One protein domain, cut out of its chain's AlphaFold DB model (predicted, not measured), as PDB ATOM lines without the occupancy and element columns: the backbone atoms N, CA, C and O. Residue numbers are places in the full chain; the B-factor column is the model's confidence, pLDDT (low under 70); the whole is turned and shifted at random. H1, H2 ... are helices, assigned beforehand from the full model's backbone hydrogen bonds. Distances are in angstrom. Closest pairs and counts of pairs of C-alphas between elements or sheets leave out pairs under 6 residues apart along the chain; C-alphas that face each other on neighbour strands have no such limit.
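AT A GLANCE: This is residues 16 to 60 of the 210 residues of an uncharacterized protein of Candidatus Micrarchaeum sp (UniProt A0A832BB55). What shape? Long helix H3 folds back loosely across from shorter H1 and H2, and residues 55 to 60 stick out. What builds it? The 45 printed residues have three named helices in that order, H1, H2, H3, and no named strand: all helix. It is only just compact, close to loose, radius of gyration of the C-alphas 10.8 A, spans 34 by 17 by 16 A.

IN THESE COORDINATES: Where are they? H1, residues 16 to 26, begins at C-alpha (314.947, 373.754, 237.925); H2 is residues 28 to 34; H3, residues 39 to 55, 21.7 A long, ends at C-alpha (305.060, 374.820, 228.236). Is H3 straight? It has a kink of 28 degrees near residue 49.

HOW THE PARTS SIT: What is by H3? H1 is near it; H2 is close but not clearly touching, the closest C-alphas, Ala 31 and Leu 42, 7.3 A apart, at a steep tilt of 58 degrees, opposite ways. Backbones? O i to N i+4 pairs are within hydrogen-bond range throughout H1 and H2, and 12 of 13 in H3.

THE WHOLE: How large? The farthest C-alphas, Glu 37 and Ser 60, are 33.9 A apart. Any cut? The printed part has no cut, both links are tight, and no printed residue is under 70 in pLDDT.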
ATOM      1  N   VAL A  16     315.567 374.995 237.430       83.25
ATOM      2  CA  VAL A  16     314.947 373.754 237.925       83.25
ATOM      3  C   VAL A  16     314.263 373.994 239.273       83.25
ATOM      4  O   VAL A  16     313.123 373.595 239.462       83.25
ATOM      5  N   GLU A  17     314.901 374.730 240.184       86.19
ATOM      6  CA  GLU A  17     314.308 375.082 241.481       86.19
ATOM      7  C   GLU A  17     313.058 375.955 241.331       86.19
ATOM      8  O   GLU A  17     312.049 375.710 241.992       86.19
ATOM      9  N   LYS A  18     313.086 376.946 240.427       85.25
ATOM     10  CA  LYS A  18     311.904 377.765 240.113       85.25
ATOM     11  C   LYS A  18     310.785 376.954 239.470       85.25
ATOM     12  O   LYS A  18     309.625 377.222 239.766       85.25
ATOM     13  N   PHE A  19     311.123 375.998 238.606       88.50
ATOM     14  CA  PHE A  19     310.151 375.075 238.031       88.50
ATOM     15  C   PHE A  19     309.496 374.225 239.119       88.50
ATOM     16  O   PHE A  19     308.277 374.267 239.244       88.50
ATOM     17  N   ASN A  20     310.285 373.556 239.963       89.31
ATOM     18  CA  ASN A  20     309.763 372.732 241.058       89.31
ATOM     19  C   ASN A  20     308.899 373.559 242.018       89.31
ATOM     20  O   ASN A  20     307.769 373.192 242.297       89.31
ATOM     21  N   SER A  21     309.358 374.754 242.402       89.25
ATOM     22  CA  SER A  21     308.563 375.668 243.237       89.25
ATOM     23  C   SER A  21     307.232 376.064 242.580       89.25
ATOM     24  O   SER A  21     306.250 376.352 243.263       89.25
ATOM     25  N   PHE A  22     307.187 376.137 241.245       89.88
ATOM     26  CA  PHE A  22     305.958 376.417 240.509       89.88
ATOM     27  C   PHE A  22     305.036 375.195 240.445       89.88
ATOM     28  O   PHE A  22     303.824 375.371 240.564       89.88
ATOM     29  N   VAL A  23     305.588 373.987 240.305       92.44
ATOM     30  CA  VAL A  23     304.842 372.723 240.421       92.44
ATOM     31  C   VAL A  23     304.189 372.630 241.802       92.44
ATOM     32  O   VAL A  23     302.968 372.504 241.875       92.44
ATOM     33  N   ASP A  24     304.959 372.825 242.872       90.81
ATOM     34  CA  ASP A  24     304.476 372.776 244.262       90.81
ATOM     35  C   ASP A  24     303.373 373.814 244.520       90.81
ATOM     36  O   ASP A  24     302.389 373.568 245.207       90.81
ATOM     37  N   ARG A  25     303.489 375.007 243.926       91.19
ATOM     38  CA  ARG A  25     302.497 376.075 244.117       91.19
ATOM     39  C   ARG A  25     301.222 375.898 243.289       91.19
ATOM     40  O   ARG A  25     300.173 376.396 243.690       91.19
ATOM     41  N   SER A  26     301.324 375.325 242.093       88.81
ATOM     42  CA  SER A  26     300.272 375.389 241.067       88.81
ATOM     43  C   SER A  26     299.622 374.037 240.802       88.81
ATOM     44  O   SER A  26     298.403 373.957 240.694       88.81
ATOM     45  N   PHE A  27     300.424 372.980 240.698       91.50
ATOM     46  CA  PHE A  27     299.946 371.640 240.384       91.50
ATOM     47  C   PHE A  27     299.583 370.854 241.646       91.50
ATOM     48  O   PHE A  27     298.480 370.321 241.726       91.50
ATOM     49  N   GLU A  28     300.469 370.824 242.649       90.38
ATOM     50  CA  GLU A  28     300.281 370.010 243.861       90.38
ATOM     51  C   GLU A  28     298.940 370.277 244.580       90.38
ATOM     52  O   GLU A  28     298.232 369.310 244.879       90.38
ATOM     53  N   PRO A  29     298.512 371.535 244.824       89.88
ATOM     54  CA  PRO A  29     297.272 371.791 245.555       89.88
ATOM     55  C   PRO A  29     296.035 371.345 244.771       89.88
ATOM     56  O   PRO A  29     295.056 370.890 245.356       89.88
ATOM     57  N   GLU A  30     296.082 371.450 243.442       87.69
ATOM     58  CA  GLU A  30     294.990 371.040 242.560       87.69
ATOM     59  C   GLU A  30     294.922 369.519 242.407       87.69
ATOM     60  O   GLU A  30     293.825 368.962 242.400       87.69
ATOM     61  N   ALA A  31     296.070 368.839 242.365       89.00
ATOM     62  CA  ALA A  31     296.143 367.380 242.378       89.00
ATOM     63  C   ALA A  31     295.595 366.806 243.694       89.00
ATOM     64  O   ALA A  31     294.772 365.892 243.674       89.00
ATOM     65  N   ARG A  32     295.965 367.402 244.840       87.75
ATOM     66  CA  ARG A  32     295.413 367.033 246.155       87.75
ATOM     67  C   ARG A  32     293.908 367.276 246.236       87.75
ATOM     68  O   ARG A  32     293.192 366.426 246.746       87.75
ATOM     69  N   ARG A  33     293.425 368.407 245.713       86.25
ATOM     70  CA  ARG A  33     291.990 368.739 245.672       86.25
ATOM     71  C   ARG A  33     291.198 367.768 244.796       86.25
ATOM     72  O   ARG A  33     290.047 367.483 245.100       86.25
ATOM     73  N   LEU A  34     291.786 367.302 243.696       85.81
ATOM     74  CA  LEU A  34     291.148 366.345 242.797       85.81
ATOM     75  C   LEU A  34     291.043 364.939 243.411       85.81
ATOM     76  O   LEU A  34     290.223 364.159 242.939       85.81
ATOM     77  N   GLY A  35     291.822 364.647 244.459       86.94
ATOM     78  CA  GLY A  35     291.807 363.350 245.128       86.94
ATOM     79  C   GLY A  35     292.401 362.242 244.262       86.94
ATOM     80  O   GLY A  35     291.827 361.169 244.185       86.94
ATOM     81  N   ILE A  36     293.507 362.514 243.559       87.06
ATOM     82  CA  ILE A  36     294.176 361.506 242.723       87.06
ATOM     83  C   ILE A  36     294.790 360.423 243.619       87.06
ATOM     84  O   ILE A  36     295.612 360.735 244.485       87.06
ATOM     85  N   GLU A  37     294.424 359.163 243.384       84.81
ATOM     86  CA  GLU A  37     294.843 358.027 244.218       84.81
ATOM     87  C   GLU A  37     295.939 357.177 243.562       84.81
ATOM     88  O   GLU A  37     296.742 356.557 244.262       84.81
ATOM     89  N   THR A  38     296.014 357.173 242.226       91.69
ATOM     90  CA  THR A  38     296.982 356.360 241.478       91.69
ATOM     91  C   THR A  38     298.118 357.200 240.893       91.69
ATOM     92  O   THR A  38     297.965 358.378 240.560       91.69
ATOM     93  N   LEU A  39     299.296 356.582 240.758       90.88
ATOM     94  CA  LEU A  39     300.455 357.232 240.144       90.88
ATOM     95  C   LEU A  39     300.217 357.529 238.657       90.88
ATOM     96  O   LEU A  39     300.668 358.559 238.162       90.88
ATOM     97  N   ASP A  40     299.504 356.648 237.962       90.69
ATOM     98  CA  ASP A  40     299.235 356.800 236.534       90.69
ATOM     99  C   ASP A  40     298.315 357.993 236.271       90.69
ATOM    100  O   ASP A  40     298.658 358.859 235.466       90.69
ATOM    101  N   GLU A  41     297.231 358.134 237.037       88.38
ATOM    102  CA  GLU A  41     296.372 359.320 236.962       88.38
ATOM    103  C   GLU A  41     297.140 360.603 237.307       88.38
ATOM    104  O   GLU A  41     296.954 361.637 236.660       88.38
ATOM    105  N   LEU A  42     298.040 360.556 238.296       92.75
ATOM    106  CA  LEU A  42     298.870 361.708 238.649       92.75
ATOM    107  C   LEU A  42     299.769 362.116 237.480       92.75
ATOM    108  O   LEU A  42     299.864 363.306 237.176       92.75
ATOM    109  N   ASN A  43     300.396 361.141 236.818       93.50
ATOM    110  CA  ASN A  43     301.239 361.366 235.650       93.50
ATOM    111  C   ASN A  43     300.430 361.946 234.481       93.50
ATOM    112  O   ASN A  43     300.872 362.915 233.867       93.50
ATOM    113  N   GLU A  44     299.229 361.431 234.208       92.81
ATOM    114  CA  GLU A  44     298.353 361.966 233.159       92.81
ATOM    115  C   GLU A  44     297.994 363.435 233.404       92.81
ATOM    116  O   GLU A  44     298.199 364.293 232.540       92.81
ATOM    117  N   TYR A  45     297.494 363.758 234.600       92.81
ATOM    118  CA  TYR A  45     297.136 365.136 234.934       92.81
ATOM    119  C   TYR A  45     298.349 366.060 234.969       92.81
ATOM    120  O   TYR A  45     298.234 367.234 234.596       92.81
ATOM    121  N   PHE A  46     299.506 365.548 235.386       94.00
ATOM    122  CA  PHE A  46     300.754 366.293 235.329       94.00
ATOM    123  C   PHE A  46     301.134 366.633 233.889       94.00
ATOM    124  O   PHE A  46     301.469 367.784 233.622       94.00
ATOM    125  N   GLU A  47     301.003 365.699 232.946       92.88
ATOM    126  CA  GLU A  47     301.278 365.948 231.526       92.88
ATOM    127  C   GLU A  47     300.315 366.974 230.909       92.88
ATOM    128  O   GLU A  47     300.733 367.880 230.172       92.88
ATOM    129  N   TYR A  48     299.026 366.919 231.254       92.75
ATOM    130  CA  TYR A  48     298.062 367.937 230.819       92.75
ATOM    131  C   TYR A  48     298.429 369.320 231.357       92.75
ATOM    132  O   TYR A  48     298.439 370.304 230.615       92.75
ATOM    133  N   TRP A  49     298.791 369.413 232.636       94.19
ATOM    134  CA  TRP A  49     299.222 370.668 233.244       94.19
ATOM    135  C   TRP A  49     300.542 371.181 232.660       94.19
ATOM    136  O   TRP A  49     300.662 372.370 232.342       94.19
ATOM    137  N   LEU A  50     301.521 370.301 232.471       93.69
ATOM    138  CA  LEU A  50     302.834 370.645 231.943       93.69
ATOM    139  C   LEU A  50     302.703 371.205 230.530       93.69
ATOM    140  O   LEU A  50     303.252 372.265 230.220       93.69
ATOM    141  N   SER A  51     301.923 370.535 229.689       90.12
ATOM    142  CA  SER A  51     301.706 370.949 228.311       90.12
ATOM    143  C   SER A  51     300.880 372.237 228.209       90.12
ATOM    144  O   SER A  51     301.334 373.192 227.580       90.12
ATOM    145  N   GLU A  52     299.708 372.324 228.840       89.06
ATOM    146  CA  GLU A  52     298.770 373.439 228.641       89.06
ATOM    147  C   GLU A  52     299.073 374.683 229.484       89.06
ATOM    148  O   GLU A  52     298.785 375.800 229.045       89.06
ATOM    149  N   ASN A  53     299.631 374.519 230.688       88.31
ATOM    150  CA  ASN A  53     299.845 375.624 231.625       88.31
ATOM    151  C   ASN A  53     301.312 376.045 231.761       88.31
ATOM    152  O   ASN A  53     301.569 377.227 231.992       88.31
ATOM    153  N   TYR A  54     302.281 375.137 231.635       88.94
ATOM    154  CA  TYR A  54     303.692 375.506 231.774       88.94
ATOM    155  C   TYR A  54     304.371 375.761 230.423       88.94
ATOM    156  O   TYR A  54     304.873 376.866 230.198       88.94
ATOM    157  N   ASN A  55     304.345 374.782 229.517       89.94
ATOM    158  CA  ASN A  55     305.060 374.820 228.236       89.94
ATOM    159  C   ASN A  55     304.442 375.791 227.226       89.94
ATOM    160  O   ASN A  55     305.182 376.425 226.480       89.94
ATOM    161  N   ASN A  56     303.113 375.947 227.239       85.88
ATOM    162  CA  ASN A  56     302.379 376.852 226.344       85.88
ATOM    163  C   ASN A  56     302.098 378.239 226.938       85.88
ATOM    164  O   ASN A  56     301.495 379.095 226.292       85.88
ATOM    165  N   LYS A  57     302.529 378.496 228.175       86.38
ATOM    166  CA  LYS A  57     302.367 379.804 228.807       86.38
ATOM    167  C   LYS A  57     303.584 380.671 228.538       86.38
ATOM    168  O   LYS A  57     304.720 380.211 228.592       86.38
ATOM    169  N   LYS A  58     303.353 381.962 228.309       88.19
ATOM    170  CA  LYS A  58     304.427 382.948 228.173       88.19
ATOM    171  C   LYS A  58     305.112 383.171 229.520       88.19
ATOM    172  O   LYS A  58     304.454 383.516 230.503       88.19
ATOM    173  N   HIS A  59     306.431 382.998 229.575       87.00
ATOM    174  CA  HIS A  59     307.202 383.210 230.803       87.00
ATOM    175  C   HIS A  59     307.829 384.598 230.806       87.00
ATOM    176  O   HIS A  59     308.505 384.980 229.854       87.00
ATOM    177  N   SER A  60     307.681 385.339 231.905       83.88
ATOM    178  CA  SER A  60     308.204 386.708 232.025       83.88
ATOM    179  C   SER A  60     309.719 386.800 231.840       83.88
ATOM    180  O   SER A  60     310.206 387.768 231.272       83.88
TER     181      SER A  60